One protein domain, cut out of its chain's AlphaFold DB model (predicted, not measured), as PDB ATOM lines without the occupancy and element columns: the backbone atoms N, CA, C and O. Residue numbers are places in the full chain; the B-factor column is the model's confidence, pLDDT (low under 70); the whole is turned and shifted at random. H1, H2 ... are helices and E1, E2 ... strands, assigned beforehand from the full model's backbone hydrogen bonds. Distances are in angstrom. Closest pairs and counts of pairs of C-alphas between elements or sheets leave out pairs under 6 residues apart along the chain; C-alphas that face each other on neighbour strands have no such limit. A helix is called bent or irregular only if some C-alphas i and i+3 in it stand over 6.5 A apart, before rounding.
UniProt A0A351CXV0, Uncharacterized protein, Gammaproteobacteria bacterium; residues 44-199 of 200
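This is residues 44 to 199 of the 200 residues of an uncharacterized protein of Gammaproteobacteria bacterium (UniProt A0A351CXV0). A twisted sheet of six strands has H2 and H3 packed over one face, with H4 by the E6 edge, and a long thin arm, residues 51 to 82, reaches away from the sheet and bears H1 at its tip. The printed part has 156 residues, with four named helices and seven named strands in the order E1 H1 E2 E3 H2 E4 H3 E5 H4 E6 E7. The sheet's order is E1 E2 E3 E4 E5 E6, mixed; the class is mixed, helices and strands, with under half of the residues in named elements. The whole is only just compact, close to loose, with a radius of gyration of the C-alphas of 17.5 A and spans of 54 by 37 by 28 A.

Find C-alpha 44 at (-28.052, 75.749, 7.545), where E1, residues 44 to 50, begins its 19.3 A. The sheet goes on with E2, residues 83 to 88, 16.4 A; E3, 94 to 97; E4, 119 to 123, 13.0 A; E5, 146 to 150, 13.2 A; and E6, 179 to 181. H1, residues 64 to 73, runs 15.2 A from C-alpha 64 at (-8.907, 99.552, -23.114). H2 is residues 106 to 112, H3 134 to 142, 10.2 A, and H4 167 to 172. E7, residues 196 to 198, ends at (-16.265, 58.343, 6.406).

Start at E1 and E2, antiparallel, with N 47 and O 86 at 2.9 A. E2 and E3 form a hairpin, with N 85 and O 97 at 2.8 A. Then come parallel pairs: E3 and E4, N 121 and O 96, 2.7 A; E4 and E5, N 148 and O 120, 2.8 A; E5 and E6, N 180 and O 147, 2.8 A. E3, H2, E4; E4, H3, E5; and E5, H4, E6 are strand-helix-strand units, parallel neighbour strands with a helix between, each with a right-handed crossover. H2 and H3 are on the same face, at heights over the sheet of 9.1 A and 9.9 A. They touch, closest at the C-alphas of Lys 108 and Leu 141, 4.3 A. H3 is only just irregular, with C-alphas 139 and 142 6.8 A apart. H4 only grazes the sheet, with residues 168 to 172. H1 is not on the sheet and touches no helix. E7 pairs with no named strand; its residues 196 to 198 form a short antiparallel pairing with residues 189 to 190. Every O i to N i+4 pair is within hydrogen-bond range in H4, against 5 of 6 in H1, 2 of 3 in H2 and 4 of 5 in H3.

Look at Ala 72 and Val 197 for the two C-alphas farthest apart, 55.1 A. The printed part has no cut. The links E1 to H1, E5 to H4 and E6 to E7 are long. Mean pLDDT of the printed part is 94.6, and residue 128 is under 70.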
ATOM      1  N   VAL A  44     -29.457  75.491   7.254       95.75
ATOM      2  CA  VAL A  44     -28.052  75.749   7.545       95.75
ATOM      3  C   VAL A  44     -27.841  77.259   7.547       95.75
ATOM      4  O   VAL A  44     -28.280  77.946   6.621       95.75
ATOM      5  N   GLU A  45     -27.191  77.777   8.584       96.19
ATOM      6  CA  GLU A  45     -26.791  79.185   8.642       96.19
ATOM      7  C   GLU A  45     -25.461  79.350   7.908       96.19
ATOM      8  O   GLU A  45     -24.517  78.597   8.145       96.19
ATOM      9  N   ILE A  46     -25.386  80.330   7.013       95.69
ATOM     10  CA  ILE A  46     -24.179  80.648   6.257       95.69
ATOM     11  C   ILE A  46     -23.846  82.115   6.500       95.69
ATOM     12  O   ILE A  46     -24.604  83.007   6.114       95.69
ATOM     13  N   THR A  47     -22.707  82.359   7.140       97.00
ATOM     14  CA  THR A  47     -22.177  83.697   7.411       97.00
ATOM     15  C   THR A  47     -21.003  83.985   6.491       97.00
ATOM     16  O   THR A  47     -20.082  83.176   6.385       97.00
ATOM     17  N   ILE A  48     -21.017  85.147   5.843       96.00
ATOM     18  CA  ILE A  48     -19.884  85.647   5.061       96.00
ATOM     19  C   ILE A  48     -18.858  86.222   6.037       96.00
ATOM     20  O   ILE A  48     -19.183  87.122   6.810       96.00
ATOM     21  N   VAL A  49     -17.623  85.734   6.005       97.50
ATOM     22  CA  VAL A  49     -16.550  86.188   6.903       97.50
ATOM     23  C   VAL A  49     -15.394  86.791   6.116       97.50
ATOM     24  O   VAL A  49     -15.230  86.536   4.923       97.50
ATOM     25  N   TYR A  50     -14.615  87.634   6.789       95.94
ATOM     26  CA  TYR A  50     -13.460  88.294   6.194       95.94
ATOM     27  C   TYR A  50     -12.392  87.280   5.760       95.94
ATOM     28  O   TYR A  50     -12.163  86.280   6.443       95.94
ATOM     29  N   ALA A  51     -11.722  87.588   4.653       95.06
ATOM     30  CA  ALA A  51     -10.473  86.973   4.235       95.06
ATOM     31  C   ALA A  51      -9.440  88.075   3.951       95.06
ATOM     32  O   ALA A  51      -9.786  89.202   3.613       95.06
ATOM     33  N   SER A  52      -8.153  87.769   4.069       93.62
ATOM     34  CA  SER A  52      -7.065  88.689   3.747       93.62
ATOM     35  C   SER A  52      -6.467  88.316   2.392       93.62
ATOM     36  O   SER A  52      -5.543  87.509   2.311       93.62
ATOM     37  N   HIS A  53      -7.046  88.857   1.318       92.12
ATOM     38  CA  HIS A  53      -6.680  88.578  -0.075       92.12
ATOM     39  C   HIS A  53      -7.071  89.748  -0.999       92.12
ATOM     40  O   HIS A  53      -7.891  90.591  -0.655       92.12
ATOM     41  N   VAL A  54      -6.492  89.817  -2.194       88.25
ATOM     42  CA  VAL A  54      -6.912  90.764  -3.242       88.25
ATOM     43  C   VAL A  54      -8.092  90.214  -4.050       88.25
ATOM     44  O   VAL A  54      -8.147  89.019  -4.317       88.25
ATOM     45  N   ASN A  55      -9.016  91.054  -4.507       89.44
ATOM     46  CA  ASN A  55     -10.147  90.613  -5.338       89.44
ATOM     47  C   ASN A  55     -10.286  91.496  -6.584       89.44
ATOM     48  O   ASN A  55     -11.341  92.061  -6.897       89.44
ATOM     49  N   ASN A  56      -9.153  91.656  -7.262       91.38
ATOM     50  CA  ASN A  56      -8.990  92.625  -8.334       91.38
ATOM     51  C   ASN A  56      -9.407  92.004  -9.664       91.38
ATOM     52  O   ASN A  56      -9.067  90.859  -9.970       91.38
ATOM     53  N   ALA A  57     -10.069  92.793 -10.502       90.88
ATOM     54  CA  ALA A  57     -10.316  92.447 -11.884       90.88
ATOM     55  C   ALA A  57      -8.978  92.274 -12.624       90.88
ATOM     56  O   ALA A  57      -8.155  93.195 -12.638       90.88
ATOM     57  N   PRO A  58      -8.747  91.128 -13.289       90.44
ATOM     58  CA  PRO A  58      -7.625  90.992 -14.202       90.44
ATOM     59  C   PRO A  58      -7.725  92.067 -15.298       90.44
ATOM     60  O   PRO A  58      -8.774  92.143 -15.941       90.44
ATOM     61  N   PRO A  59      -6.660  92.840 -15.592       89.69
ATOM     62  CA  PRO A  59      -6.722  93.927 -16.576       89.69
ATOM     63  C   PRO A  59      -7.254  93.490 -17.946       89.69
ATOM     64  O   PRO A  59      -8.004  94.220 -18.580       89.69
ATOM     65  N   ARG A  60      -6.959  92.247 -18.356       90.44
ATOM     66  CA  ARG A  60      -7.451  91.640 -19.606       90.44
ATOM     67  C   ARG A  60      -8.977  91.510 -19.712       90.44
ATOM     68  O   ARG A  60      -9.465  91.181 -20.786       90.44
ATOM     69  N   LEU A  61      -9.708  91.652 -18.604       90.12
ATOM     70  CA  LEU A  61     -11.175  91.622 -18.568       90.12
ATOM     71  C   LEU A  61     -11.792  93.028 -18.611       90.12
ATOM     72  O   LEU A  61     -13.012  93.148 -18.635       90.12
ATOM     73  N   LEU A  62     -10.968  94.080 -18.600       92.62
ATOM     74  CA  LEU A  62     -11.397  95.475 -18.647       92.62
ATOM     75  C   LEU A  62     -11.308  96.018 -20.076       92.62
ATOM     76  O   LEU A  62     -10.472  95.569 -20.864       92.62
ATOM     77  N   SER A  63     -12.127  97.020 -20.405       93.62
ATOM     78  CA  SER A  63     -11.982  97.744 -21.673       93.62
ATOM     79  C   SER A  63     -10.646  98.489 -21.729       93.62
ATOM     80  O   SER A  63     -10.090  98.858 -20.696       93.62
ATOM     81  N   GLU A  64     -10.148  98.779 -22.933       94.94
ATOM     82  CA  GLU A  64      -8.907  99.552 -23.114       94.94
ATOM     83  C   GLU A  64      -8.960 100.895 -22.369       94.94
ATOM     84  O   GLU A  64      -8.043 101.234 -21.627       94.94
ATOM     85  N   SER A  65     -10.093 101.600 -22.449       95.25
ATOM     86  CA  SER A  65     -10.309 102.862 -21.731       95.25
ATOM     87  C   SER A  65     -10.226 102.732 -20.205       95.25
ATOM     88  O   SER A  65      -9.735 103.637 -19.534       95.25
ATOM     89  N   GLN A  66     -10.696 101.617 -19.638       94.56
ATOM     90  CA  GLN A  66     -10.585 101.348 -18.203       94.56
ATOM     91  C   GLN A  66      -9.141 101.025 -17.818       94.56
ATOM     92  O   GLN A  66      -8.668 101.492 -16.785       94.56
ATOM     93  N   GLN A  67      -8.434 100.254 -18.648       94.94
ATOM     94  CA  GLN A  67      -7.028  99.927 -18.418       94.94
ATOM     95  C   GLN A  67      -6.158 101.190 -18.418       94.94
ATOM     96  O   GLN A  67      -5.374 101.376 -17.492       94.94
ATOM     97  N   GLU A  68      -6.327 102.076 -19.404       94.56
ATOM     98  CA  GLU A  68      -5.590 103.345 -19.491       94.56
ATOM     99  C   GLU A  68      -5.852 104.251 -18.282       94.56
ATOM    100  O   GLU A  68      -4.910 104.776 -17.688       94.56
ATOM    101  N   MET A  69      -7.122 104.394 -17.885       94.62
ATOM    102  CA  MET A  69      -7.510 105.199 -16.725       94.62
ATOM    103  C   MET A  69      -6.863 104.683 -15.437       94.62
ATOM    104  O   MET A  69      -6.292 105.462 -14.682       94.62
ATOM    105  N   LEU A  70      -6.939 103.374 -15.184       95.06
ATOM    106  CA  LEU A  70      -6.378 102.769 -13.977       95.06
ATOM    107  C   LEU A  70      -4.843 102.830 -13.967       95.06
ATOM    108  O   LEU A  70      -4.243 103.088 -12.925       95.06
ATOM    109  N   ALA A  71      -4.201 102.646 -15.125       92.81
ATOM    110  CA  ALA A  71      -2.746 102.676 -15.250       92.81
ATOM    111  C   ALA A  71      -2.136 104.048 -14.922       92.81
ATOM    112  O   ALA A  71      -1.011 104.089 -14.425       92.81
ATOM    113  N   ALA A  72      -2.862 105.145 -15.159       92.38
ATOM    114  CA  ALA A  72      -2.381 106.502 -14.892       92.38
ATOM    115  C   ALA A  72      -1.994 106.723 -13.418       92.38
ATOM    116  O   ALA A  72      -0.992 107.383 -13.144       92.38
ATOM    117  N   ASP A  73      -2.741 106.113 -12.494       93.75
ATOM    118  CA  ASP A  73      -2.534 106.229 -11.044       93.75
ATOM    119  C   ASP A  73      -2.038 104.919 -10.399       93.75
ATOM    120  O   ASP A  73      -1.871 104.838  -9.181       93.75
ATOM    121  N   GLY A  74      -1.818 103.867 -11.198       90.88
ATOM    122  CA  GLY A  74      -1.517 102.522 -10.692       90.88
ATOM    123  C   GLY A  74      -2.679 101.882  -9.921       90.88
ATOM    124  O   GLY A  74      -2.455 101.024  -9.066       90.88
ATOM    125  N   ALA A  75      -3.911 102.314 -10.193       93.25
ATOM    126  CA  ALA A  75      -5.119 101.806  -9.563       93.25
ATOM    127  C   ALA A  75      -5.515 100.425 -10.113       93.25
ATOM    128  O   ALA A  75      -5.102  99.999 -11.192       93.25
ATOM    129  N   VAL A  76      -6.364  99.724  -9.366       91.50
ATOM    130  CA  VAL A  76      -6.956  98.439  -9.751       91.50
ATOM    131  C   VAL A  76      -8.458  98.490  -9.503       91.50
ATOM    132  O   VAL A  76      -8.916  99.164  -8.582       91.50
ATOM    133  N   LEU A  77      -9.234  97.789 -10.327       92.81
ATOM    134  CA  LEU A  77     -10.664  97.626 -10.082       92.81
ATOM    135  C   LEU A  77     -10.869  96.443  -9.135       92.81
ATOM    136  O   LEU A  77     -10.507  95.325  -9.492       92.81
ATOM    137  N   GLU A  78     -11.473  96.666  -7.972       90.06
ATOM    138  CA  GLU A  78     -11.852  95.598  -7.040       90.06
ATOM    139  C   GLU A  78     -13.349  95.292  -7.134       90.06
ATOM    140  O   GLU A  78     -14.174  96.203  -7.229       90.06
ATOM    141  N   PHE A  79     -13.716  94.010  -7.092       85.12
ATOM    142  CA  PHE A  79     -15.126  93.594  -7.147       85.12
ATOM    143  C   PHE A  79     -15.840  93.629  -5.790       85.12
ATOM    144  O   PHE A  79     -17.062  93.498  -5.732       85.12
ATOM    145  N   GLY A  80     -15.085  93.790  -4.706       87.56
ATOM    146  CA  GLY A  80     -15.551  93.696  -3.327       87.56
ATOM    147  C   GLY A  80     -14.497  93.009  -2.461       87.56
ATOM    148  O   GLY A  80     -13.490  92.541  -2.995       87.56
ATOM    149  N   PRO A  81     -14.708  92.917  -1.141       89.88
ATOM    150  CA  PRO A  81     -13.746  92.261  -0.273       89.88
ATOM    151  C   PRO A  81     -13.604  90.776  -0.649       89.88
ATOM    152  O   PRO A  81     -14.581  90.154  -1.078       89.88
ATOM    153  N   PRO A  82     -12.417  90.179  -0.478       91.69
ATOM    154  CA  PRO A  82     -12.301  88.724  -0.427       91.69
ATOM    155  C   PRO A  82     -13.116  88.167   0.750       91.69
ATOM    156  O   PRO A  82     -13.288  88.824   1.783       91.69
ATOM    157  N   THR A  83     -13.602  86.938   0.618       94.38
ATOM    158  CA  THR A  83     -14.468  86.339   1.634       94.38
ATOM    159  C   THR A  83     -14.168  84.864   1.858       94.38
ATOM    160  O   THR A  83     -13.761  84.138   0.951       94.38
ATOM    161  N   GLY A  84     -14.406  84.433   3.091       96.12
ATOM    162  CA  GLY A  84     -14.653  83.044   3.449       96.12
ATOM    163  C   GLY A  84     -16.099  82.869   3.913       96.12
ATOM    164  O   GLY A  84     -16.897  83.814   3.904       96.12
ATOM    165  N   TYR A  85     -16.429  81.669   4.382       97.75
ATOM    166  CA  TYR A  85     -17.750  81.360   4.922       97.75
ATOM    167  C   TYR A  85     -17.654  80.569   6.217       97.75
ATOM    168  O   TYR A  85     -16.822  79.678   6.347       97.75
ATOM    169  N   VAL A  86     -18.555  80.842   7.151       98.69
ATOM    170  CA  VAL A  86     -18.875  79.909   8.233       98.69
ATOM    171  C   VAL A  86     -20.226  79.286   7.930       98.69
ATOM    172  O   VAL A  86     -21.193  79.996   7.666       98.69
ATOM    173  N   VAL A  87     -20.285  77.959   7.966       98.25
ATOM    174  CA  VAL A  87     -21.475  77.161   7.680       98.25
ATOM    175  C   VAL A  87     -21.830  76.370   8.932       98.25
ATOM    176  O   VAL A  87     -21.098  75.461   9.323       98.25
ATOM    177  N   LYS A  88     -22.948  76.715   9.567       98.38
ATOM    178  CA  LYS A  88     -23.406  76.103  10.815       98.38
ATOM    179  C   LYS A  88     -24.610  75.205  10.566       98.38
ATOM    180  O   LYS A  88     -25.680  75.653  10.146       98.38
ATOM    181  N   PHE A  89     -24.417  73.924  10.839       97.38
ATOM    182  CA  PHE A  89     -25.409  72.875  10.686       97.38
ATOM    183  C   PHE A  89     -26.175  72.642  11.988       97.38
ATOM    184  O   PHE A  89     -25.724  72.943  13.094       97.38
ATOM    185  N   THR A  90     -27.350  72.036  11.861       95.00
ATOM    186  CA  THR A  90     -28.253  71.765  12.988       95.00
ATOM    187  C   THR A  90     -27.800  70.604  13.872       95.00
ATOM    188  O   THR A  90     -28.281  70.471  14.994       95.00
ATOM    189  N   ASN A  91     -26.871  69.772  13.394       95.44
ATOM    190  CA  ASN A  91     -26.305  68.641  14.133       95.44
ATOM    191  C   ASN A  91     -25.097  69.024  15.011       95.44
ATOM    192  O   ASN A  91     -24.530  68.143  15.651       95.44
ATOM    193  N   GLY A  92     -24.701  70.301  15.030       97.06
ATOM    194  CA  GLY A  92     -23.560  70.811  15.798       97.06
ATOM    195  C   GLY A  92     -22.287  71.058  14.983       97.06
ATOM    196  O   GLY A  92     -21.377  71.709  15.491       97.06
ATOM    197  N   LEU A  93     -22.220  70.605  13.725       98.69
ATOM    198  CA  LEU A  93     -21.079  70.890  12.853       98.69
ATOM    199  C   LEU A  93     -21.060  72.382  12.493       98.69
ATOM    200  O   LEU A  93     -22.047  72.914  11.982       98.69
ATOM    201  N   THR A  94     -19.919  73.033  12.696       98.81
ATOM    202  CA  THR A  94     -19.654  74.396  12.233       98.81
ATOM    203  C   THR A  94     -18.378  74.381  11.402       98.81
ATOM    204  O   THR A  94     -17.274  74.270  11.935       98.81
ATOM    205  N   ALA A  95     -18.529  74.488  10.085       98.75
ATOM    206  CA  ALA A  95     -17.418  74.459   9.146       98.75
ATOM    207  C   ALA A  95     -16.990  75.878   8.758       98.75
ATOM    208  O   ALA A  95     -17.811  76.673   8.303       98.75
ATOM    209  N   TYR A  96     -15.703  76.184   8.887       98.81
ATOM    210  CA  TYR A  96     -15.093  77.385   8.325       98.81
ATOM    211  C   TYR A  96     -14.466  77.062   6.971       98.81
ATOM    212  O   TYR A  96     -13.547  76.257   6.894       98.81
ATOM    213  N   LEU A  97     -14.957  77.689   5.907       98.38
ATOM    214  CA  LEU A  97     -14.399  77.637   4.563       98.38
ATOM    215  C   LEU A  97     -13.571  78.904   4.372       98.38
ATOM    216  O   LEU A  97     -14.133  79.990   4.222       98.38
ATOM    217  N   SER A  98     -12.246  78.779   4.396       97.06
ATOM    218  CA  SER A  98     -11.371  79.948   4.522       97.06
ATOM    219  C   SER A  98     -11.428  80.910   3.341       97.06
ATOM    220  O   SER A  98     -11.151  82.096   3.510       97.06
ATOM    221  N   GLY A  99     -11.745  80.395   2.149       94.19
ATOM    222  CA  GLY A  99     -11.370  81.059   0.906       94.19
ATOM    223  C   GLY A  99      -9.846  81.165   0.786       94.19
ATOM    224  O   GLY A  99      -9.103  80.686   1.651       94.19
ATOM    225  N   ASP A 100      -9.366  81.795  -0.280       92.88
ATOM    226  CA  ASP A 100      -7.950  82.146  -0.355       92.88
ATOM    227  C   ASP A 100      -7.699  83.315   0.600       92.88
ATOM    228  O   ASP A 100      -8.314  84.374   0.481       92.88
ATOM    229  N   THR A 101      -6.820  83.119   1.582       94.44
ATOM    230  CA  THR A 101      -6.585  84.106   2.638       94.44
ATOM    231  C   THR A 101      -5.177  83.992   3.215       94.44
ATOM    232  O   THR A 101      -4.578  82.917   3.243       94.44
ATOM    233  N   GLY A 102      -4.632  85.118   3.670       94.12
ATOM    234  CA  GLY A 102      -3.489  85.159   4.576       94.12
ATOM    235  C   GLY A 102      -3.899  84.943   6.034       94.12
ATOM    236  O   GLY A 102      -5.049  84.658   6.351       94.12
ATOM    237  N   ILE A 103      -2.946  85.115   6.946       94.75
ATOM    238  CA  ILE A 103      -3.230  85.157   8.385       94.75
ATOM    239  C   ILE A 103      -3.913  86.480   8.765       94.75
ATOM    240  O   ILE A 103      -3.491  87.546   8.317       94.75
ATOM    241  N   HIS A 104      -4.937  86.420   9.617       95.88
ATOM    242  CA  HIS A 104      -5.619  87.596  10.161       95.88
ATOM    243  C   HIS A 104      -6.253  87.296  11.534       95.88
ATOM    244  O   HIS A 104      -6.467  86.136  11.893       95.88
ATOM    245  N   SER A 105      -6.533  88.337  12.327       96.88
ATOM    246  CA  SER A 105      -7.012  88.220  13.716       96.88
ATOM    247  C   SER A 105      -8.383  87.559  13.849       96.88
ATOM    248  O   SER A 105      -8.658  86.895  14.849       96.88
ATOM    249  N   GLU A 106      -9.238  87.710  12.840       97.31
ATOM    250  CA  GLU A 106     -10.621  87.222  12.847       97.31
ATOM    251  C   GLU A 106     -10.672  85.691  12.847       97.31
ATOM    252  O   GLU A 106     -11.649  85.124  13.325       97.31
ATOM    253  N   MET A 107      -9.605  85.008  12.414       98.56
ATOM    254  CA  MET A 107      -9.468  83.555  12.579       98.56
ATOM    255  C   MET A 107      -9.587  83.130  14.049       98.56
ATOM    256  O   MET A 107     -10.136  82.074  14.342       98.56
ATOM    257  N   LYS A 108      -9.130  83.971  14.982       98.69
ATOM    258  CA  LYS A 108      -9.330  83.746  16.411       98.69
ATOM    259  C   LYS A 108     -10.667  84.304  16.882       98.69
ATOM    260  O   LYS A 108     -11.495  83.572  17.407       98.69
ATOM    261  N   THR A 109     -10.894  85.599  16.688       98.56
ATOM    262  CA  THR A 109     -12.002  86.294  17.363       98.56
ATOM    263  C   THR A 109     -13.371  86.003  16.753       98.56
ATOM    264  O   THR A 109     -14.374  85.976  17.460       98.56
ATOM    265  N   VAL A 110     -13.437  85.768  15.441       98.50
ATOM    266  CA  VAL A 110     -14.693  85.528  14.716       98.50
ATOM    267  C   VAL A 110     -14.892  84.037  14.470       98.50
ATOM    268  O   VAL A 110     -15.952  83.499  14.779       98.50
ATOM    269  N   ILE A 111     -13.883  83.346  13.941       98.75
ATOM    270  CA  ILE A 111     -14.030  81.945  13.531       98.75
ATOM    271  C   ILE A 111     -14.050  80.998  14.737       98.75
ATOM    272  O   ILE A 111     -14.966  80.182  14.857       98.75
ATOM    273  N   ASN A 112     -13.082  81.123  15.644       98.81
ATOM    274  CA  ASN A 112     -13.004  80.290  16.844       98.81
ATOM    275  C   ASN A 112     -13.924  80.815  17.960       98.81
ATOM    276  O   ASN A 112     -14.881  80.150  18.348       98.81
ATOM    277  N   GLU A 113     -13.682  82.027  18.456       98.69
ATOM    278  CA  GLU A 113     -14.328  82.515  19.681       98.69
ATOM    279  C   GLU A 113     -15.821  82.826  19.508       98.69
ATOM    280  O   GLU A 113     -16.592  82.580  20.432       98.69
ATOM    281  N   TYR A 114     -16.245  83.360  18.357       98.56
ATOM    282  CA  TYR A 114     -17.651  83.717  18.126       98.56
ATOM    283  C   TYR A 114     -18.457  82.586  17.476       98.56
ATOM    284  O   TYR A 114     -19.547  82.252  17.941       98.56
ATOM    285  N   HIS A 115     -17.941  81.996  16.396       98.50
ATOM    286  CA  HIS A 115     -18.656  80.950  15.666       98.50
ATOM    287  C   HIS A 115     -18.409  79.534  16.190       98.50
ATOM    288  O   HIS A 115     -19.237  78.660  15.927       98.50
ATOM    289  N   HIS A 116     -17.318  79.296  16.923       98.62
ATOM    290  CA  HIS A 116     -16.917  77.965  17.384       98.62
ATOM    291  C   HIS A 116     -16.800  76.958  16.233       98.62
ATOM    292  O   HIS A 116     -17.340  75.851  16.299       98.62
ATOM    293  N   ALA A 117     -16.131  77.357  15.146       98.81
ATOM    294  CA  ALA A 117     -15.877  76.459  14.027       98.81
ATOM    295  C   ALA A 117     -15.059  75.243  14.487       98.81
ATOM    296  O   ALA A 117     -13.957  75.385  15.008       98.81
ATOM    297  N   ASN A 118     -15.601  74.044  14.283       98.75
ATOM    298  CA  ASN A 118     -14.983  72.781  14.690       98.75
ATOM    299  C   ASN A 118     -14.443  71.963  13.507       98.75
ATOM    300  O   ASN A 118     -13.717  70.998  13.722       98.75
ATOM    301  N   LEU A 119     -14.706  72.387  12.269       98.88
ATOM    302  CA  LEU A 119     -14.025  71.923  11.061       98.88
ATOM    303  C   LEU A 119     -13.451  73.131  10.316       98.88
ATOM    304  O   LEU A 119     -14.189  74.062   9.995       98.88
ATOM    305  N   ALA A 120     -12.159  73.107   9.990       98.69
ATOM    306  CA  ALA A 120     -11.547  74.115   9.122       98.69
ATOM    307  C   ALA A 120     -11.267  73.534   7.732       98.69
ATOM    308  O   ALA A 120     -10.409  72.671   7.575       98.69
ATOM    309  N   VAL A 121     -11.963  74.031   6.714       98.44
ATOM    310  CA  VAL A 121     -11.660  73.798   5.299       98.44
ATOM    311  C   VAL A 121     -10.739  74.920   4.832       98.44
ATOM    312  O   VAL A 121     -11.174  76.056   4.638       98.44
ATOM    313  N   LEU A 122      -9.454  74.602   4.706       97.06
ATOM    314  CA  LEU A 122      -8.374  75.579   4.616       97.06
ATOM    315  C   LEU A 122      -7.694  75.524   3.245       97.06
ATOM    316  O   LEU A 122      -7.123  74.497   2.867       97.06
ATOM    317  N   ASN A 123      -7.728  76.634   2.511       95.19
ATOM    318  CA  ASN A 123      -7.037  76.761   1.230       95.19
ATOM    319  C   ASN A 123      -5.525  76.952   1.446       95.19
ATOM    320  O   ASN A 123      -5.104  77.799   2.237       95.19
ATOM    321  N   LEU A 124      -4.694  76.205   0.711       92.19
ATOM    322  CA  LEU A 124      -3.233  76.328   0.775       92.19
ATOM    323  C   LEU A 124      -2.646  77.050  -0.443       92.19
ATOM    324  O   LEU A 124      -2.448  76.475  -1.511       92.19
ATOM    325  N   GLY A 125      -2.270  78.311  -0.250       83.12
ATOM    326  CA  GLY A 125      -1.586  79.127  -1.254       83.12
ATOM    327  C   GLY A 125      -0.199  79.594  -0.818       83.12
ATOM    328  O   GLY A 125       0.163  79.530   0.355       83.12
ATOM    329  N   ASN A 126       0.577  80.105  -1.778       76.75
ATOM    330  CA  ASN A 126       1.820  80.837  -1.504       76.75
ATOM    331  C   ASN A 126       1.609  82.350  -1.378       76.75
ATOM    332  O   ASN A 126       2.440  83.017  -0.767       76.75
ATOM    333  N   ASN A 127       0.562  82.904  -1.992       74.69
ATOM    334  CA  ASN A 127       0.307  84.338  -1.981       74.69
ATOM    335  C   ASN A 127      -1.182  84.646  -2.209       74.69
ATOM    336  O   ASN A 127      -1.656  84.405  -3.321       74.69
ATOM    337  N   PRO A 128      -1.869  85.210  -1.201       66.19
ATOM    338  CA  PRO A 128      -1.505  85.153   0.211       66.19
ATOM    339  C   PRO A 128      -1.483  83.682   0.660       66.19
ATOM    340  O   PRO A 128      -2.139  82.827   0.061       66.19
ATOM    341  N   GLY A 129      -0.628  83.348   1.626       71.50
ATOM    342  CA  GLY A 129      -0.292  81.951   1.880       71.50
ATOM    343  C   GLY A 129      -0.307  81.531   3.336       71.50
ATOM    344  O   GLY A 129       0.285  82.192   4.184       71.50
ATOM    345  N   ILE A 130      -0.933  80.379   3.590       86.12
ATOM    346  CA  ILE A 130      -1.022  79.733   4.905       86.12
ATOM    347  C   ILE A 130       0.096  78.694   5.102       86.12
ATOM    348  O   ILE A 130       0.270  78.180   6.194       86.12
ATOM    349  N   TYR A 131       0.953  78.418   4.108       88.31
ATOM    350  CA  TYR A 131       2.060  77.465   4.302       88.31
ATOM    351  C   TYR A 131       2.998  77.836   5.459       88.31
ATOM    352  O   TYR A 131       3.373  76.972   6.241       88.31
ATOM    353  N   ALA A 132       3.386  79.109   5.570       87.31
ATOM    354  CA  ALA A 132       4.334  79.545   6.597       87.31
ATOM    355  C   ALA A 132       3.672  79.789   7.962       87.31
ATOM    356  O   ALA A 132       4.299  79.584   8.995       87.31
ATOM    357  N   SER A 133       2.419  80.243   7.968       91.75
ATOM    358  CA  SER A 133       1.664  80.580   9.179       91.75
ATOM    359  C   SER A 133       0.703  79.477   9.620       91.75
ATOM    360  O   SER A 133       0.012  79.645  10.619       91.75
ATOM    361  N   GLY A 134       0.627  78.364   8.890       94.00
ATOM    362  CA  GLY A 134      -0.465  77.401   8.999       94.00
ATOM    363  C   GLY A 134      -0.556  76.728  10.351       94.00
ATOM    364  O   GLY A 134      -1.656  76.600  10.872       94.00
ATOM    365  N   SER A 135       0.578  76.364  10.951       95.94
ATOM    366  CA  SER A 135       0.590  75.774  12.292       95.94
ATOM    367  C   SER A 135       0.063  76.756  13.335       95.94
ATOM    368  O   SER A 135      -0.780  76.389  14.140       95.94
ATOM    369  N   HIS A 136       0.445  78.031  13.262       97.50
ATOM    370  CA  HIS A 136      -0.114  79.070  14.128       97.50
ATOM    371  C   HIS A 136      -1.614  79.303  13.859       97.50
ATOM    372  O   HIS A 136      -2.418  79.367  14.787       97.50
ATOM    373  N   VAL A 137      -2.023  79.368  12.587       97.62
ATOM    374  CA  VAL A 137      -3.434  79.509  12.190       97.62
ATOM    375  C   VAL A 137      -4.284  78.370  12.755       97.62
ATOM    376  O   VAL A 137      -5.333  78.625  13.339       97.62
ATOM    377  N   VAL A 138      -3.836  77.124  12.615       98.50
ATOM    378  CA  VAL A 138      -4.594  75.946  13.048       98.50
ATOM    379  C   VAL A 138      -4.516  75.755  14.560       98.50
ATOM    380  O   VAL A 138      -5.559  75.635  15.197       98.50
ATOM    381  N   ASN A 139      -3.320  75.762  15.147       98.56
ATOM    382  CA  ASN A 139      -3.112  75.359  16.540       98.56
ATOM    383  C   ASN A 139      -3.399  76.486  17.544       98.56
ATOM    384  O   ASN A 139      -3.709  76.207  18.702       98.56
ATOM    385  N   GLU A 140      -3.313  77.757  17.131       98.50
ATOM    386  CA  GLU A 140      -3.484  78.900  18.041       98.50
ATOM    387  C   GLU A 140      -4.698  79.772  17.722       98.50
ATOM    388  O   GLU A 140      -5.332  80.280  18.648       98.50
ATOM    389  N   LEU A 141      -5.031  79.975  16.442       98.62
ATOM    390  CA  LEU A 141      -6.117  80.885  16.068       98.62
ATOM    391  C   LEU A 141      -7.456  80.155  15.950       98.62
ATOM    392  O   LEU A 141      -8.379  80.458  16.701       98.62
ATOM    393  N   ILE A 142      -7.560  79.190  15.034       98.62
ATOM    394  CA  ILE A 142      -8.829  78.523  14.711       98.62
ATOM    395  C   ILE A 142      -9.138  77.400  15.707       98.62
ATOM    396  O   ILE A 142     -10.276  77.279  16.143       98.62
ATOM    397  N   GLN A 143      -8.135  76.591  16.062       98.75
ATOM    398  CA  GLN A 143      -8.243  75.447  16.980       98.75
ATOM    399  C   GLN A 143      -9.418  74.489  16.678       98.75
ATOM    400  O   GLN A 143     -10.200  74.170  17.579       98.75
ATOM    401  N   PRO A 144      -9.579  74.020  15.422       98.69
ATOM    402  CA  PRO A 144     -10.692  73.153  15.051       98.69
ATOM    403  C   PRO A 144     -10.470  71.714  15.551       98.69
ATOM    404  O   PRO A 144      -9.349  71.310  15.858       98.69
ATOM    405  N   ALA A 145     -11.528  70.899  15.554       98.69
ATOM    406  CA  ALA A 145     -11.424  69.469  15.846       98.69
ATOM    407  C   ALA A 145     -10.779  68.681  14.693       98.69
ATOM    408  O   ALA A 145     -10.143  67.657  14.935       98.69
ATOM    409  N   SER A 146     -10.923  69.149  13.449       98.75
ATOM    410  CA  SER A 146     -10.192  68.628  12.291       98.75
ATOM    411  C   SER A 146      -9.972  69.692  11.214       98.75
ATOM    412  O   SER A 146     -10.646  70.729  11.170       98.75
ATOM    413  N   VAL A 147      -9.009  69.428  10.331       98.56
ATOM    414  CA  VAL A 147      -8.680  70.281   9.184       98.56
ATOM    415  C   VAL A 147      -8.866  69.499   7.887       98.56
ATOM    416  O   VAL A 147      -8.408  68.367   7.764       98.56
ATOM    417  N   LEU A 148      -9.487  70.120   6.888       98.00
ATOM    418  CA  LEU A 148      -9.506  69.661   5.505       98.00
ATOM    419  C   LEU A 148      -8.732  70.654   4.638       98.00
ATOM    420  O   LEU A 148      -9.195  71.759   4.365       98.00
ATOM    421  N   LEU A 149      -7.553  70.249   4.182       96.50
ATOM    422  CA  LEU A 149      -6.715  71.046   3.297       96.50
ATOM    423  C   LEU A 149      -7.215  70.947   1.853       96.50
ATOM    424  O   LEU A 149      -7.397  69.852   1.318       96.50
ATOM    425  N   THR A 150      -7.411  72.097   1.210       95.00
ATOM    426  CA  THR A 150      -7.881  72.214  -0.177       95.00
ATOM    427  C   THR A 150      -7.095  73.286  -0.936       95.00
ATOM    428  O   THR A 150      -6.194  73.916  -0.383       95.00
ATOM    429  N   HIS A 151      -7.411  73.469  -2.222       93.12
ATOM    430  CA  HIS A 151      -6.788  74.468  -3.096       93.12
ATOM    431  C   HIS A 151      -5.251  74.430  -3.014       93.12
ATOM    432  O   HIS A 151      -4.581  75.452  -2.923       93.12
ATOM    433  N   VAL A 152      -4.688  73.221  -2.966       90.75
ATOM    434  CA  VAL A 152      -3.269  73.015  -2.687       90.75
ATOM    435  C   VAL A 152      -2.456  73.407  -3.917       90.75
ATOM    436  O   VAL A 152      -2.434  72.681  -4.910       90.75
ATOM    437  N   ASN A 153      -1.799  74.569  -3.870       88.50
ATOM    438  CA  ASN A 153      -1.048  75.124  -5.002       88.50
ATOM    439  C   ASN A 153       0.350  74.488  -5.158       88.50
ATOM    440  O   ASN A 153       1.376  75.172  -5.231       88.50
ATOM    441  N   GLU A 154       0.390  73.158  -5.149       90.25
ATOM    442  CA  GLU A 154       1.555  72.327  -5.442       90.25
ATOM    443  C   GLU A 154       1.114  70.897  -5.804       90.25
ATOM    444  O   GLU A 154       0.011  70.483  -5.439       90.25
ATOM    445  N   PRO A 155       1.966  70.096  -6.470       91.12
ATOM    446  CA  PRO A 155       1.722  68.667  -6.623       91.12
ATOM    447  C   PRO A 155       1.917  67.968  -5.267       91.12
ATOM    448  O   PRO A 155       2.977  67.422  -4.981       91.12
ATOM    449  N   ALA A 156       0.905  68.031  -4.403       93.44
ATOM    450  CA  ALA A 156       0.950  67.443  -3.065       93.44
ATOM    451  C   ALA A 156       0.568  65.961  -3.042       93.44
ATOM    452  O   ALA A 156       0.761  65.303  -2.023       93.44
ATOM    453  N   THR A 157       0.016  65.422  -4.133       94.81
ATOM    454  CA  THR A 157      -0.416  64.021  -4.190       94.81
ATOM    455  C   THR A 157      -0.027  63.331  -5.492       94.81
ATOM    456  O   THR A 157       0.079  63.971  -6.535       94.81
ATOM    457  N   GLU A 158       0.150  62.014  -5.417       94.81
ATOM    458  CA  GLU A 158       0.282  61.090  -6.546       94.81
ATOM    459  C   GLU A 158      -0.658  59.903  -6.290       94.81
ATOM    460  O   GLU A 158      -0.711  59.382  -5.174       94.81
ATOM    461  N   ASP A 159      -1.488  59.543  -7.275       91.62
ATOM    462  CA  ASP A 159      -2.547  58.525  -7.144       91.62
ATOM    463  C   ASP A 159      -3.451  58.706  -5.903       91.62
ATOM    464  O   ASP A 159      -3.895  57.750  -5.263       91.62
ATOM    465  N   GLY A 160      -3.714  59.965  -5.533       89.94
ATOM    466  CA  GLY A 160      -4.534  60.324  -4.373       89.94
ATOM    467  C   GLY A 160      -3.867  60.084  -3.015       89.94
ATOM    468  O   GLY A 160      -4.560  60.086  -1.996       89.94
ATOM    469  N   LYS A 161      -2.545  59.871  -2.983       93.19
ATOM    470  CA  LYS A 161      -1.740  59.744  -1.762       93.19
ATOM    471  C   LYS A 161      -0.830  60.951  -1.601       93.19
ATOM    472  O   LYS A 161      -0.248  61.413  -2.576       93.19
ATOM    473  N   LEU A 162      -0.692  61.433  -0.368       95.38
ATOM    474  CA  LEU A 162       0.211  62.527  -0.019       95.38
ATOM    475  C   LEU A 162       1.659  62.181  -0.384       95.38
ATOM    476  O   LEU A 162       2.165  61.123  -0.010       95.38
ATOM    477  N   LEU A 163       2.320  63.097  -1.083       97.19
ATOM    478  CA  LEU A 163       3.738  63.011  -1.403       97.19
ATOM    479  C   LEU A 163       4.570  63.461  -0.190       97.19
ATOM    480  O   LEU A 163       4.457  64.627   0.202       97.19
ATOM    481  N   PRO A 164       5.421  62.596   0.398       95.88
ATOM    482  CA  PRO A 164       6.163  62.916   1.625       95.88
ATOM    483  C   PRO A 164       7.106  64.120   1.510       95.88
ATOM    484  O   PRO A 164       7.384  64.791   2.493       95.88
ATOM    485  N   GLN A 165       7.601  64.404   0.306       95.25
ATOM    486  CA  GLN A 165       8.500  65.522   0.013       95.25
ATOM    487  C   GLN A 165       7.776  66.855  -0.244       95.25
ATOM    488  O   GLN A 165       8.429  67.861  -0.520       95.25
ATOM    489  N   SER A 166       6.440  66.860  -0.238       94.94
ATOM    490  CA  SER A 166       5.647  68.071  -0.465       94.94
ATOM    491  C   SER A 166       5.693  69.002   0.748       94.94
ATOM    492  O   SER A 166       5.840  68.558   1.889       94.94
ATOM    493  N   ARG A 167       5.508  70.307   0.524       93.38
ATOM    494  CA  ARG A 167       5.421  71.278   1.630       93.38
ATOM    495  C   ARG A 167       4.182  71.023   2.480       93.38
ATOM    496  O   ARG A 167       4.205  71.241   3.685       93.38
ATOM    497  N   THR A 168       3.125  70.518   1.855       94.81
ATOM    498  CA  THR A 168       1.886  70.076   2.494       94.81
ATOM    499  C   THR A 168       2.152  68.958   3.498       94.81
ATOM    500  O   THR A 168       1.652  69.040   4.613       94.81
ATOM    501  N   ALA A 169       2.986  67.965   3.165       95.75
ATOM    502  CA  ALA A 169       3.350  66.911   4.114       95.75
ATOM    503  C   ALA A 169       4.093  67.471   5.331       95.75
ATOM    504  O   ALA A 169       3.713  67.187   6.463       95.75
ATOM    505  N   THR A 170       5.077  68.347   5.104       94.62
ATOM    506  CA  THR A 170       5.802  69.029   6.189       94.62
ATOM    507  C   THR A 170       4.883  69.880   7.069       94.62
ATOM    508  O   THR A 170       5.105  69.983   8.270       94.62
ATOM    509  N   LEU A 171       3.866  70.515   6.485       94.88
ATOM    510  CA  LEU A 171       2.914  71.337   7.225       94.88
ATOM    511  C   LEU A 171       1.967  70.491   8.083       94.88
ATOM    512  O   LEU A 171       1.732  70.838   9.236       94.88
ATOM    513  N   ILE A 172       1.450  69.381   7.542       95.88
ATOM    514  CA  ILE A 172       0.541  68.472   8.259       95.88
ATOM    515  C   ILE A 172       1.188  67.944   9.544       95.88
ATOM    516  O   ILE A 172       0.517  67.850  10.565       95.88
ATOM    517  N   GLU A 173       2.493  67.656   9.525       96.62
ATOM    518  CA  GLU A 173       3.242  67.215  10.713       96.62
ATOM    519  C   GLU A 173       3.276  68.254  11.847       96.62
ATOM    520  O   GLU A 173       3.607  67.913  12.982       96.62
ATOM    521  N   GLN A 174       2.951  69.516  11.558       97.19
ATOM    522  CA  GLN A 174       2.925  70.604  12.535       97.19
ATOM    523  C   GLN A 174       1.524  70.879  13.088       97.19
ATOM    524  O   GLN A 174       1.391  71.722  13.974       97.19
ATOM    525  N   PHE A 175       0.478  70.251  12.546       97.81
ATOM    526  CA  PHE A 175      -0.892  70.463  13.007       97.81
ATOM    527  C   PHE A 175      -1.193  69.537  14.181       97.81
ATOM    528  O   PHE A 175      -0.950  68.334  14.117       97.81
ATOM    529  N   ASP A 176      -1.759  70.107  15.241       98.12
ATOM    530  CA  ASP A 176      -2.220  69.343  16.397       98.12
ATOM    531  C   ASP A 176      -3.475  68.492  16.089       98.12
ATOM    532  O   ASP A 176      -3.528  67.338  16.531       98.12
ATOM    533  N   PRO A 177      -4.498  68.991  15.353       98.12
ATOM    534  CA  PRO A 177      -5.686  68.196  15.049       98.12
ATOM    535  C   PRO A 177      -5.494  67.248  13.846       98.12
ATOM    536  O   PRO A 177      -4.658  67.490  12.968       98.12
ATOM    537  N   PRO A 178      -6.332  66.194  13.731       98.06
ATOM    538  CA  PRO A 178      -6.419  65.371  12.530       98.06
ATOM    539  C   PRO A 178      -6.585  66.216  11.268       98.06
ATOM    540  O   PRO A 178      -7.451  67.092  11.192       98.06
ATOM    541  N   THR A 179      -5.754  65.927  10.271       97.56
ATOM    542  CA  THR A 179      -5.724  66.677   9.016       97.56
ATOM    543  C   THR A 179      -5.966  65.759   7.831       97.56
ATOM    544  O   THR A 179      -5.349  64.704   7.688       97.56
ATOM    545  N   HIS A 180      -6.866  66.194   6.961       96.62
ATOM    546  CA  HIS A 180      -7.308  65.491   5.772       96.62
ATOM    547  C   HIS A 180      -6.980  66.312   4.527       96.62
ATOM    548  O   HIS A 180      -6.858  67.536   4.580       96.62
ATOM    549  N   LEU A 181      -6.854  65.636   3.387       95.25
ATOM    550  CA  LEU A 181      -6.613  66.270   2.093       95.25
ATOM    551  C   LEU A 181      -7.833  66.099   1.206       95.25
ATOM    552  O   LEU A 181      -8.315  64.981   1.021       95.25
ATOM    553  N   ALA A 182      -8.298  67.192   0.612       94.75
ATOM    554  CA  ALA A 182      -9.318  67.131  -0.419       94.75
ATOM    555  C   ALA A 182      -8.744  66.420  -1.656       94.75
ATOM    556  O   ALA A 182      -7.893  66.958  -2.364       94.75
ATOM    557  N   ILE A 183      -9.213  65.195  -1.914       94.31
ATOM    558  CA  ILE A 183      -8.858  64.411  -3.101       94.31
ATOM    559  C   ILE A 183     -10.005  64.492  -4.103       94.31
ATOM    560  O   ILE A 183     -11.162  64.244  -3.761       94.31
ATOM    561  N   SER A 184      -9.692  64.817  -5.358       91.44
ATOM    562  CA  SER A 184     -10.692  64.918  -6.421       91.44
ATOM    563  C   SER A 184     -11.534  63.644  -6.530       91.44
ATOM    564  O   SER A 184     -11.003  62.539  -6.625       91.44
ATOM    565  N   GLY A 185     -12.859  63.806  -6.516       92.88
ATOM    566  CA  GLY A 185     -13.817  62.701  -6.614       92.88
ATOM    567  C   GLY A 185     -14.017  61.892  -5.327       92.88
ATOM    568  O   GLY A 185     -14.815  60.958  -5.337       92.88
ATOM    569  N   ARG A 186     -13.339  62.234  -4.224       94.50
ATOM    570  CA  ARG A 186     -13.540  61.588  -2.925       94.50
ATOM    571  C   ARG A 186     -14.496  62.406  -2.062       94.50
ATOM    572  O   ARG A 186     -14.201  63.544  -1.711       94.50
ATOM    573  N   THR A 187     -15.616  61.800  -1.689       97.38
ATOM    574  CA  THR A 187     -16.527  62.353  -0.680       97.38
ATOM    575  C   THR A 187     -16.014  62.016   0.716       97.38
ATOM    576  O   THR A 187     -15.622  60.876   0.959       97.38
ATOM    577  N   MET A 188     -16.046  62.995   1.620       97.69
ATOM    578  CA  MET A 188     -15.769  62.832   3.048       97.69
ATOM    579  C   MET A 188     -16.999  63.249   3.854       97.69
ATOM    580  O   MET A 188     -17.709  64.175   3.459       97.69
ATOM    581  N   GLU A 189     -17.228  62.589   4.983       98.00
ATOM    582  CA  GLU A 189     -18.319  62.901   5.906       98.00
ATOM    583  C   GLU A 189     -17.757  63.267   7.275       98.00
ATOM    584  O   GLU A 189     -16.892  62.566   7.806       98.00
ATOM    585  N   PHE A 190     -18.283  64.348   7.849       98.44
ATOM    586  CA  PHE A 190     -17.919  64.844   9.171       98.44
ATOM    587  C   PHE A 190     -19.159  64.903  10.057       98.44
ATOM    588  O   PHE A 190     -20.238  65.299   9.606       98.44
ATOM    589  N   ASP A 191     -19.013  64.499  11.313       98.38
ATOM    590  CA  ASP A 191     -20.102  64.530  12.283       98.38
ATOM    591  C   ASP A 191     -20.285  65.913  12.936       98.38
ATOM    592  O   ASP A 191     -19.595  66.884  12.627       98.38
ATOM    593  N   GLY A 192     -21.236  66.007  13.871       98.38
ATOM    594  CA  GLY A 192     -21.519  67.239  14.610       98.38
ATOM    595  C   GLY A 192     -20.371  67.748  15.489       98.38
ATOM    596  O   GLY A 192     -20.410  68.890  15.929       98.38
ATOM    597  N   GLN A 193     -19.354  66.926  15.758       98.19
ATOM    598  CA  GLN A 193     -18.164  67.311  16.518       98.19
ATOM    599  C   GLN A 193     -17.015  67.752  15.602       98.19
ATOM    600  O   GLN A 193     -15.949  68.111  16.098       98.19
ATOM    601  N   GLY A 194     -17.222  67.742  14.280       98.19
ATOM    602  CA  GLY A 194     -16.183  68.046  13.305       98.19
ATOM    603  C   GLY A 194     -15.201  66.896  13.102       98.19
ATOM    604  O   GLY A 194     -14.109  67.131  12.596       98.19
ATOM    605  N   GLN A 195     -15.542  65.660  13.482       98.19
ATOM    606  CA  GLN A 195     -14.687  64.491  13.268       98.19
ATOM    607  C   GLN A 195     -15.036  63.806  11.954       98.19
ATOM    608  O   GLN A 195     -16.212  63.643  11.629       98.19
ATOM    609  N   CYS A 196     -14.023  63.373  11.203       98.00
ATOM    610  CA  CYS A 196     -14.269  62.575  10.010       98.00
ATOM    611  C   CYS A 196     -14.777  61.179  10.387       98.00
ATOM    612  O   CYS A 196     -14.127  60.460  11.145       98.00
ATOM    613  N   VAL A 197     -15.915  60.785   9.817       98.19
ATOM    614  CA  VAL A 197     -16.562  59.486  10.068       98.19
ATOM    615  C   VAL A 197     -16.564  58.569   8.847       98.19
ATOM    616  O   VAL A 197     -16.762  57.363   8.988       98.19
ATOM    617  N   SER A 198     -16.328  59.112   7.651       97.81
ATOM    618  CA  SER A 198     -16.265  58.343   6.406       97.81
ATOM    619  C   SER A 198     -15.450  59.078   5.342       97.81
ATOM    620  O   SER A 198     -15.479  60.305   5.265       97.81
ATOM    621  N   GLY A 199     -14.744  58.330   4.492       94.31
ATOM    622  CA  GLY A 199     -14.077  58.868   3.302       94.31
ATOM    623  C   GLY A 199     -12.734  59.567   3.537       94.31
ATOM    624  O   GLY A 199     -12.131  60.035   2.571       94.31
TER     625      GLY A 199